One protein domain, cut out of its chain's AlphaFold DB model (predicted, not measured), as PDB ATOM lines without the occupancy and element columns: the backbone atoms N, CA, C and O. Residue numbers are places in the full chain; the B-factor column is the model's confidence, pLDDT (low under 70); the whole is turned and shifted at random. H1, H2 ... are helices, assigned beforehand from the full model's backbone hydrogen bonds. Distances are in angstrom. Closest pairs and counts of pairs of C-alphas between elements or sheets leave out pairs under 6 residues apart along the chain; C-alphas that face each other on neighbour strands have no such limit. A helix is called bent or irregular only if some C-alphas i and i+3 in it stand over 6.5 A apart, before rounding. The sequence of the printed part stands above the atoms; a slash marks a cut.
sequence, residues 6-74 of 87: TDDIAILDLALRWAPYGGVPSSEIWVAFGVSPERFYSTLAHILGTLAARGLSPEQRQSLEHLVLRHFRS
ATOM      1  N   THR A   6      92.363 -13.115  51.782       77.31
ATOM      2  CA  THR A   6      92.598 -13.376  50.358       77.31
ATOM      3  C   THR A   6      93.807 -12.612  49.815       77.31
ATOM      4  O   THR A   6      94.575 -13.180  49.042       77.31
ATOM      5  N   ASP A   7      94.022 -11.367  50.252       83.19
ATOM      6  CA  ASP A   7      95.189 -10.576  49.846       83.19
ATOM      7  C   ASP A   7      96.487 -11.207  50.362       83.19
ATOM      8  O   ASP A   7      97.481 -11.262  49.640       83.19
ATOM      9  N   ASP A   8      96.470 -11.739  51.588       86.19
ATOM     10  CA  ASP A   8      97.639 -12.387  52.189       86.19
ATOM     11  C   ASP A   8      98.034 -13.658  51.420       86.19
ATOM     12  O   ASP A   8      99.215 -13.874  51.132       86.19
ATOM     13  N   ILE A   9      97.049 -14.475  51.029       86.75
ATOM     14  CA  ILE A   9      97.277 -15.674  50.205       86.75
ATOM     15  C   ILE A   9      97.802 -15.287  48.818       86.75
ATOM     16  O   ILE A   9      98.750 -15.902  48.333       86.75
ATOM     17  N   ALA A  10      97.239 -14.251  48.191       89.88
ATOM     18  CA  ALA A  10      97.695 -13.786  46.883       89.88
ATOM     19  C   ALA A  10      99.146 -13.275  46.922       89.88
ATOM     20  O   ALA A  10      99.921 -13.529  45.997       89.88
ATOM     21  N   ILE A  11      99.535 -12.582  47.998       90.75
ATOM     22  CA  ILE A  11     100.917 -12.125  48.209       90.75
ATOM     23  C   ILE A  11     101.870 -13.319  48.322       90.75
ATOM     24  O   ILE A  11     102.941 -13.299  47.709       90.75
ATOM     25  N   LEU A  12     101.485 -14.359  49.069       90.38
ATOM     26  CA  LEU A  12     102.273 -15.587  49.182       90.38
ATOM     27  C   LEU A  12     102.409 -16.300  47.833       90.38
ATOM     28  O   LEU A  12     103.524 -16.656  47.459       90.38
ATOM     29  N   ASP A  13     101.315 -16.460  47.086       91.12
ATOM     30  CA  ASP A  13     101.327 -17.138  45.783       91.12
ATOM     31  C   ASP A  13     102.236 -16.419  44.777       91.12
ATOM     32  O   ASP A  13     103.101 -17.043  44.155       91.12
ATOM     33  N   LEU A  14     102.117 -15.088  44.681       91.00
ATOM     34  CA  LEU A  14     102.977 -14.307  43.795       91.00
ATOM     35  C   LEU A  14     104.447 -14.424  44.220       91.00
ATOM     36  O   LEU A  14     105.319 -14.632  43.377       91.00
ATOM     37  N   ALA A  15     104.740 -14.331  45.517       91.81
ATOM     38  CA  ALA A  15     106.111 -14.437  46.002       91.81
ATOM     39  C   ALA A  15     106.717 -15.829  45.745       91.81
ATOM     40  O   ALA A  15     107.880 -15.918  45.352       91.81
ATOM     41  N   LEU A  16     105.935 -16.903  45.899       91.00
ATOM     42  CA  LEU A  16     106.373 -18.273  45.617       91.00
ATOM     43  C   LEU A  16     106.630 -18.503  44.133       91.00
ATOM     44  O   LEU A  16     107.651 -19.089  43.774       91.00
ATOM     45  N   ARG A  17     105.749 -17.997  43.269       92.06
ATOM     46  CA  ARG A  17     105.898 -18.102  41.813       92.06
ATOM     47  C   ARG A  17     107.216 -17.511  41.322       92.06
ATOM     48  O   ARG A  17     107.845 -18.055  40.420       92.06
ATOM     49  N   TRP A  18     107.642 -16.410  41.937       90.19
ATOM     50  CA  TRP A  18     108.858 -15.696  41.563       90.19
ATOM     51  C   TRP A  18     110.088 -16.060  42.409       90.19
ATOM     52  O   TRP A  18     111.191 -15.588  42.124       90.19
ATOM     53  N   ALA A  19     109.940 -16.921  43.420       88.75
ATOM     54  CA  ALA A  19     111.045 -17.334  44.281       88.75
ATOM     55  C   ALA A  19     112.219 -17.996  43.535       88.75
ATOM     56  O   ALA A  19     113.358 -17.601  43.802       88.75
ATOM     57  N   PRO A  20     112.000 -18.897  42.553       87.62
ATOM     58  CA  PRO A  20     113.093 -19.492  41.776       87.62
ATOM     59  C   PRO A  20     113.883 -18.473  40.942       87.62
ATOM     60  O   PRO A  20     115.054 -18.688  40.646       87.62
ATOM     61  N   TYR A  21     113.254 -17.350  40.584       86.38
ATOM     62  CA  TYR A  21     113.838 -16.297  39.748       86.38
ATOM     63  C   TYR A  21     114.498 -15.174  40.564       86.38
ATOM     64  O   TYR A  21     115.021 -14.218  39.993       86.38
ATOM     65  N   GLY A  22     114.503 -15.284  41.896       82.12
ATOM     66  CA  GLY A  22     115.146 -14.312  42.782       82.12
ATOM     67  C   GLY A  22     114.237 -13.193  43.297       82.12
ATOM     68  O   GLY A  22     114.750 -12.244  43.893       82.12
ATOM     69  N   GLY A  23     112.916 -13.314  43.131       86.94
ATOM     70  CA  GLY A  23     111.920 -12.420  43.727       86.94
ATOM     71  C   GLY A  23     110.990 -11.760  42.716       86.94
ATOM     72  O   GLY A  23     111.208 -11.808  41.506       86.94
ATOM     73  N   VAL A  24     109.926 -11.141  43.229       87.50
ATOM     74  CA  VAL A  24     108.898 -10.501  42.399       87.50
ATOM     75  C   VAL A  24     109.426  -9.162  41.865       87.50
ATOM     76  O   VAL A  24     109.867  -8.327  42.670       87.50
ATOM     77  N   PRO A  25     109.379  -8.914  40.543       88.00
ATOM     78  CA  PRO A  25     109.779  -7.639  39.965       88.00
ATOM     79  C   PRO A  25     108.757  -6.538  40.275       88.00
ATOM     80  O   PRO A  25     107.556  -6.774  40.391       88.00
ATOM     81  N   SER A  26     109.229  -5.294  40.365       86.12
ATOM     82  CA  SER A  26     108.408  -4.146  40.773       86.12
ATOM     83  C   SER A  26     107.191  -3.892  39.877       86.12
ATOM     84  O   SER A  26     106.178  -3.397  40.362       86.12
ATOM     85  N   SER A  27     107.283  -4.212  38.583       87.25
ATOM     86  CA  SER A  27     106.174  -4.100  37.630       87.25
ATOM     87  C   SER A  27     105.041  -5.069  37.957       87.25
ATOM     88  O   SER A  27     103.890  -4.655  37.985       87.25
ATOM     89  N   GLU A  28     105.366  -6.320  38.280       88.75
ATOM     90  CA  GLU A  28     104.380  -7.344  38.649       88.75
ATOM     91  C   GLU A  28     103.678  -6.990  39.958       88.75
ATOM     92  O   GLU A  28     102.461  -7.103  40.058       88.75
ATOM     93  N   ILE A  29     104.424  -6.482  40.946       88.19
ATOM     94  CA  ILE A  29     103.845  -6.013  42.215       88.19
ATOM     95  C   ILE A  29     102.857  -4.865  41.961       88.19
ATOM     96  O   ILE A  29     101.761  -4.850  42.526       88.19
ATOM     97  N   TRP A  30     103.225  -3.916  41.094       85.75
ATOM     98  CA  TRP A  30     102.348  -2.801  40.741       85.75
ATOM     99  C   TRP A  30     101.090  -3.261  40.003       85.75
ATOM    100  O   TRP A  30     100.003  -2.797  40.344       85.75
ATOM    101  N   VAL A  31     101.229  -4.171  39.038       88.06
ATOM    102  CA  VAL A  31     100.112  -4.708  38.246       88.06
ATOM    103  C   VAL A  31      99.165  -5.543  39.109       88.06
ATOM    104  O   VAL A  31      97.953  -5.381  39.005       88.06
ATOM    105  N   ALA A  32      99.699  -6.406  39.974       86.00
ATOM    106  CA  ALA A  32      98.893  -7.318  40.779       86.00
ATOM    107  C   ALA A  32      98.215  -6.625  41.971       86.00
ATOM    108  O   ALA A  32      97.059  -6.909  42.272       86.00
ATOM    109  N   PHE A  33      98.930  -5.729  42.659       86.00
ATOM    110  CA  PHE A  33      98.496  -5.225  43.967       86.00
ATOM    111  C   PHE A  33      98.335  -3.715  44.046       86.00
ATOM    112  O   PHE A  33      97.775  -3.223  45.028       86.00
ATOM    113  N   GLY A  34      98.838  -2.951  43.079       87.56
ATOM    114  CA  GLY A  34      98.771  -1.503  43.209       87.56
ATOM    115  C   GLY A  34      99.614  -0.986  44.385       87.56
ATOM    116  O   GLY A  34      99.205  -0.029  45.050       87.56
ATOM    117  N   VAL A  35     100.762  -1.606  44.694       86.31
ATOM    118  CA  VAL A  35     101.635  -1.166  45.799       86.31
ATOM    119  C   VAL A  35     103.108  -1.085  45.406       86.31
ATOM    120  O   VAL A  35     103.555  -1.708  44.448       86.31
ATOM    121  N   SER A  36     103.884  -0.329  46.188       86.69
ATOM    122  CA  SER A  36     105.339  -0.318  46.050       86.69
ATOM    123  C   SER A  36     105.953  -1.659  46.484       86.69
ATOM    124  O   SER A  36     105.408  -2.327  47.371       86.69
ATOM    125  N   PRO A  37     107.124  -2.029  45.932       86.38
ATOM    126  CA  PRO A  37     107.864  -3.214  46.363       86.38
ATOM    127  C   PRO A  37     108.126  -3.232  47.871       86.38
ATOM    128  O   PRO A  37     107.918  -4.250  48.516       86.38
ATOM    129  N   GLU A  38     108.479  -2.090  48.463       87.25
ATOM    130  CA  GLU A  38     108.731  -1.973  49.906       87.25
ATOM    131  C   GLU A  38     107.508  -2.388  50.733       87.25
ATOM    132  O   GLU A  38     107.616  -3.150  51.696       87.25
ATOM    133  N   ARG A  39     106.314  -1.928  50.329       87.12
ATOM    134  CA  ARG A  39     105.064  -2.288  51.001       87.12
ATOM    135  C   ARG A  39     104.741  -3.765  50.810       87.12
ATOM    136  O   ARG A  39     104.271  -4.397  51.755       87.12
ATOM    137  N   PHE A  40     104.998  -4.306  49.621       90.38
ATOM    138  CA  PHE A  40     104.818  -5.724  49.331       90.38
ATOM    139  C   PHE A  40     105.721  -6.597  50.210       90.38
ATOM    140  O   PHE A  40     105.205  -7.425  50.954       90.38
ATOM    141  N   TYR A  41     107.038  -6.364  50.218       90.12
ATOM    142  CA  TYR A  41     107.986  -7.160  51.008       90.12
ATOM    143  C   TYR A  41     107.811  -6.968  52.523       90.12
ATOM    144  O   TYR A  41     107.963  -7.927  53.279       90.12
ATOM    145  N   SER A  42     107.415  -5.776  52.982       90.00
ATOM    146  CA  SER A  42     107.024  -5.551  54.383       90.00
ATOM    147  C   SER A  42     105.768  -6.339  54.763       90.00
ATOM    148  O   SER A  42     105.706  -6.929  55.843       90.00
ATOM    149  N   THR A  43     104.785  -6.403  53.863       90.19
ATOM    150  CA  THR A  43     103.565  -7.189  54.085       90.19
ATOM    151  C   THR A  43     103.871  -8.686  54.049       90.19
ATOM    152  O   THR A  43     103.438  -9.402  54.943       90.19
ATOM    153  N   LEU A  44     104.697  -9.146  53.108       91.12
ATOM    154  CA  LEU A  44     105.167 -10.531  53.030       91.12
ATOM    155  C   LEU A  44     105.877 -10.961  54.323       91.12
ATOM    156  O   LEU A  44     105.548 -12.003  54.883       91.12
ATOM    157  N   ALA A  45     106.790 -10.135  54.844       91.38
ATOM    158  CA  ALA A  45     107.466 -10.395  56.116       91.38
ATOM    159  C   ALA A  45     106.477 -10.529  57.285       91.38
ATOM    160  O   ALA A  45     106.634 -11.398  58.140       91.38
ATOM    161  N   HIS A  46     105.435  -9.693  57.305       89.88
ATOM    162  CA  HIS A  46     104.381  -9.786  58.308       89.88
ATOM    163  C   HIS A  46     103.587 -11.091  58.167       89.88
ATOM    164  O   HIS A  46     103.421 -11.799  59.155       89.88
ATOM    165  N   ILE A  47     103.161 -11.443  56.947       90.00
ATOM    166  CA  ILE A  47     102.381 -12.658  56.657       90.00
ATOM    167  C   ILE A  47     103.141 -13.924  57.073       90.00
ATOM    168  O   ILE A  47     102.532 -14.815  57.667       90.00
ATOM    169  N   LEU A  48     104.462 -13.983  56.854       88.12
ATOM    170  CA  LEU A  48     105.326 -15.093  57.293       88.12
ATOM    171  C   LEU A  48     105.305 -15.327  58.820       88.12
ATOM    172  O   LEU A  48     105.585 -16.437  59.286       88.12
ATOM    173  N   GLY A  49     104.940 -14.305  59.601       85.44
ATOM    174  CA  GLY A  49     104.722 -14.390  61.048       85.44
ATOM    175  C   GLY A  49     103.294 -14.762  61.470       85.44
ATOM    176  O   GLY A  49     103.036 -14.903  62.663       85.44
ATOM    177  N   THR A  50     102.355 -14.918  60.530       85.69
ATOM    178  CA  THR A  50     100.932 -15.182  60.814       85.69
ATOM    179  C   THR A  50     100.509 -16.621  60.505       85.69
ATOM    180  O   THR A  50     101.265 -17.422  59.956       85.69
ATOM    181  N   LEU A  51      99.250 -16.951  60.823       80.31
ATOM    182  CA  LEU A  51      98.639 -18.248  60.514       80.31
ATOM    183  C   LEU A  51      98.599 -18.566  59.012       80.31
ATOM    184  O   LEU A  51      98.630 -19.742  58.662       80.31
ATOM    185  N   ALA A  52      98.581 -17.559  58.132       76.94
ATOM    186  CA  ALA A  52      98.570 -17.768  56.683       76.94
ATOM    187  C   ALA A  52      99.835 -18.492  56.181       76.94
ATOM    188  O   ALA A  52      99.781 -19.234  55.206       76.94
ATOM    189  N   ALA A  53     100.957 -18.359  56.892       79.88
ATOM    190  CA  ALA A  53     102.204 -19.042  56.564       79.88
ATOM    191  C   ALA A  53     102.287 -20.491  57.081       79.88
ATOM    192  O   ALA A  53     103.266 -21.177  56.793       79.88
ATOM    193  N   ARG A  54     101.291 -20.988  57.835       80.00
ATOM    194  CA  ARG A  54     101.297 -22.381  58.330       80.00
ATOM    195  C   ARG A  54     101.139 -23.423  57.223       80.00
ATOM    196  O   ARG A  54     101.532 -24.562  57.434       80.00
ATOM    197  N   GLY A  55     100.560 -23.047  56.082       82.50
ATOM    198  CA  GLY A  55     100.401 -23.937  54.927       82.50
ATOM    199  C   GLY A  55     101.652 -24.074  54.055       82.50
ATOM    200  O   GLY A  55     101.625 -24.832  53.093       82.50
ATOM    201  N   LEU A  56     102.725 -23.339  54.359       86.00
ATOM    202  CA  LEU A  56     103.961 -23.361  53.582       86.00
ATOM    203  C   LEU A  56     104.868 -24.506  54.030       86.00
ATOM    204  O   LEU A  56     105.109 -24.690  55.226       86.00
ATOM    205  N   SER A  57     105.451 -25.211  53.062       89.50
ATOM    206  CA  SER A  57     106.548 -26.141  53.321       89.50
ATOM    207  C   SER A  57     107.771 -25.401  53.894       89.50
ATOM    208  O   SER A  57     107.973 -24.218  53.593       89.50
ATOM    209  N   PRO A  58     108.646 -26.069  54.670       87.44
ATOM    210  CA  PRO A  58     109.856 -25.445  55.214       87.44
ATOM    211  C   PRO A  58     110.747 -24.812  54.135       87.44
ATOM    212  O   PRO A  58     111.261 -23.714  54.325       87.44
ATOM    213  N   GLU A  59     110.865 -25.466  52.977       89.19
ATOM    214  CA  GLU A  59     111.614 -24.973  51.814       89.19
ATOM    215  C   GLU A  59     111.031 -23.664  51.258       89.19
ATOM    216  O   GLU A  59     111.751 -22.688  51.060       89.19
ATOM    217  N   GLN A  60     109.708 -23.607  51.096       89.62
ATOM    218  CA  GLN A  60     108.981 -22.443  50.598       89.62
ATOM    219  C   GLN A  60     109.142 -21.271  51.560       89.62
ATOM    220  O   GLN A  60     109.452 -20.152  51.149       89.62
ATOM    221  N   ARG A  61     108.995 -21.544  52.860       90.56
ATOM    222  CA  ARG A  61     109.210 -20.559  53.916       90.56
ATOM    223  C   ARG A  61     110.630 -20.001  53.866       90.56
ATOM    224  O   ARG A  61     110.792 -18.784  53.832       90.56
ATOM    225  N   GLN A  62     111.639 -20.866  53.790       89.75
ATOM    226  CA  GLN A  62     113.039 -20.454  53.742       89.75
ATOM    227  C   GLN A  62     113.360 -19.638  52.480       89.75
ATOM    228  O   GLN A  62     114.119 -18.668  52.549       89.75
ATOM    229  N   SER A  63     112.781 -19.987  51.327       89.94
ATOM    230  CA  SER A  63     112.918 -19.193  50.101       89.94
ATOM    231  C   SER A  63     112.322 -17.793  50.263       89.94
ATOM    232  O   SER A  63     112.982 -16.808  49.931       89.94
ATOM    233  N   LEU A  64     111.110 -17.682  50.815       90.75
ATOM    234  CA  LEU A  64     110.453 -16.392  51.038       90.75
ATOM    235  C   LEU A  64     111.187 -15.537  52.079       90.75
ATOM    236  O   LEU A  64     111.380 -14.341  51.863       90.75
ATOM    237  N   GLU A  65     111.659 -16.140  53.171       91.00
ATOM    238  CA  GLU A  65     112.477 -15.464  54.183       91.00
ATOM    239  C   GLU A  65     113.785 -14.936  53.571       91.00
ATOM    240  O   GLU A  65     114.152 -13.782  53.803       91.00
ATOM    241  N   HIS A  66     114.451 -15.713  52.710       90.38
ATOM    242  CA  HIS A  66     115.631 -15.245  51.978       90.38
ATOM    243  C   HIS A  66     115.336 -14.065  51.047       90.38
ATOM    244  O   HIS A  66     116.150 -13.141  50.977       90.38
ATOM    245  N   LEU A  67     114.202 -14.070  50.340       88.62
ATOM    246  CA  LEU A  67     113.800 -12.947  49.484       88.62
ATOM    247  C   LEU A  67     113.560 -11.677  50.299       88.62
ATOM    248  O   LEU A  67     114.065 -10.611  49.948       88.62
ATOM    249  N   VAL A  68     112.824 -11.809  51.403       90.38
ATOM    250  CA  VAL A  68     112.545 -10.720  52.343       90.38
ATOM    251  C   VAL A  68     113.853 -10.143  52.878       90.38
ATOM    252  O   VAL A  68     114.099  -8.942  52.756       90.38
ATOM    253  N   LEU A  69     114.744 -10.993  53.395       88.81
ATOM    254  CA  LEU A  69     116.042 -10.565  53.911       88.81
ATOM    255  C   LEU A  69     116.904  -9.920  52.826       88.81
ATOM    256  O   LEU A  69     117.529  -8.897  53.085       88.81
ATOM    257  N   ARG A  70     116.934 -10.466  51.607       86.81
ATOM    258  CA  ARG A  70     117.668  -9.873  50.480       86.81
ATOM    259  C   ARG A  70     117.148  -8.476  50.146       86.81
ATOM    260  O   ARG A  70     117.958  -7.581  49.916       86.81
ATOM    261  N   HIS A  71     115.829  -8.288  50.140       84.88
ATOM    262  CA  HIS A  71     115.213  -6.995  49.860       84.88
ATOM    263  C   HIS A  71     115.556  -5.964  50.944       84.88
ATOM    264  O   HIS A  71     116.006  -4.872  50.619       84.88
ATOM    265  N   PHE A  72     115.454  -6.333  52.226       81.44
ATOM    266  CA  PHE A  72     115.781  -5.434  53.341       81.44
ATOM    267  C   PHE A  72     117.289  -5.205  53.538       81.44
ATOM    268  O   PHE A  72     117.690  -4.146  54.019       81.44
ATOM    269  N   ARG A  73     118.142  -6.162  53.151       77.19
ATOM    270  CA  ARG A  73     119.609  -6.011  53.167       77.19
ATOM    271  C   ARG A  73     120.142  -5.151  52.029       77.19
ATOM    272  O   ARG A  73     121.299  -4.746  52.094       77.19
ATOM    273  N   SER A  74     119.334  -4.886  51.007       60.25
ATOM    274  CA  SER A  74     119.656  -3.921  49.965       60.25
ATOM    275  C   SER A  74     118.993  -2.578  50.291       60.25
ATOM    276  O   SER A  74     117.859  -2.348  49.884       60.25
TER     277      SER A  74
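AT A GLANCE: This is residues 6 to 74 of the 87 residues of an uncharacterized protein of Rhodococcus sp. NCIMB 12038 (UniProt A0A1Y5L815). Two helices, H3 and H5, sit side by side and run opposite ways, and the long first helix, H1, crosses one face of this pair nearly at right angles. The short helix H2 packs on the first residues of H3, and the very short H4 sits by the other end of H3, at the turn into H5. The printed part has 69 residues with five named helices in the order H1, H2, H3, H4, H5, and no named strand; the class is all helix. It is compact, with a radius of gyration of the C-alphas of 10.8 A, and rounded, spanning 28 by 26 by 18 A.

IN THESE COORDINATES: H1 covers residues 6 to 21 and is 23.9 A from first to last C-alpha, beginning at C-alpha 6 at (92.598, -13.376, 50.358). It is irregular: C-alphas 17 and 20 are 7.3 A apart. H2 covers residues 26 to 33. H3, residues 37 to 48, is 16.3 A long and begins at C-alpha 37 at (107.864, -3.214, 46.363). H4, residues 51 to 55, is only just irregular, with C-alphas 52 and 55 6.7 A apart. H5, residues 58 to 73, is 21.8 A long and ends at C-alpha 73 at (119.609, -6.011, 53.167).

HOW THE PARTS SIT: H3 is the hub and touches three helices. The helix packing is mostly crossed, with 0 of 4 touching pairs at a shallow tilt. H3 and H5 touch, closest at the C-alphas of Tyr 41 and Val 68, 5.9 A apart; they run opposite ways at 37 degrees, only just a steep tilt. H1 touches H3 with residues 8 to 12 alone, about perpendicular at 74 degrees, and the closest C-alphas are those of Asp 8 and Ile 47, 6.5 A. H1 touches H5 with residues 15 to 19 alone, about perpendicular at 84 degrees, closest at the C-alphas of Ala 19 and Ser 63, 6.4 A. H3 touches H2 with residues 37 to 40 alone, at a steep tilt of 61 degrees, the same way, with the C-alphas of Ser 26 and Pro 37 closest at 5.7 A. H1 and H2 are near each other. H4 is close to H1 but not clearly touching, the closest C-alphas being those of Ile 9 and Ala 52, 6.9 A. H2 is apart from H4 and H5. In H2, H3 and H5 every O i to N i+4 pair is within hydrogen-bond range; in H1 10 of 12 are, and in H4 0 of 1, beside 1 of 2 O i to N i+3 pairs.

THE WHOLE: The C-alphas farthest apart, those of Gly 34 and Pro 58, are 29.0 A apart. The printed part has no cut, and the four links are tight. The mean pLDDT of the printed part is 87.0, and residue 74 alone is under 70.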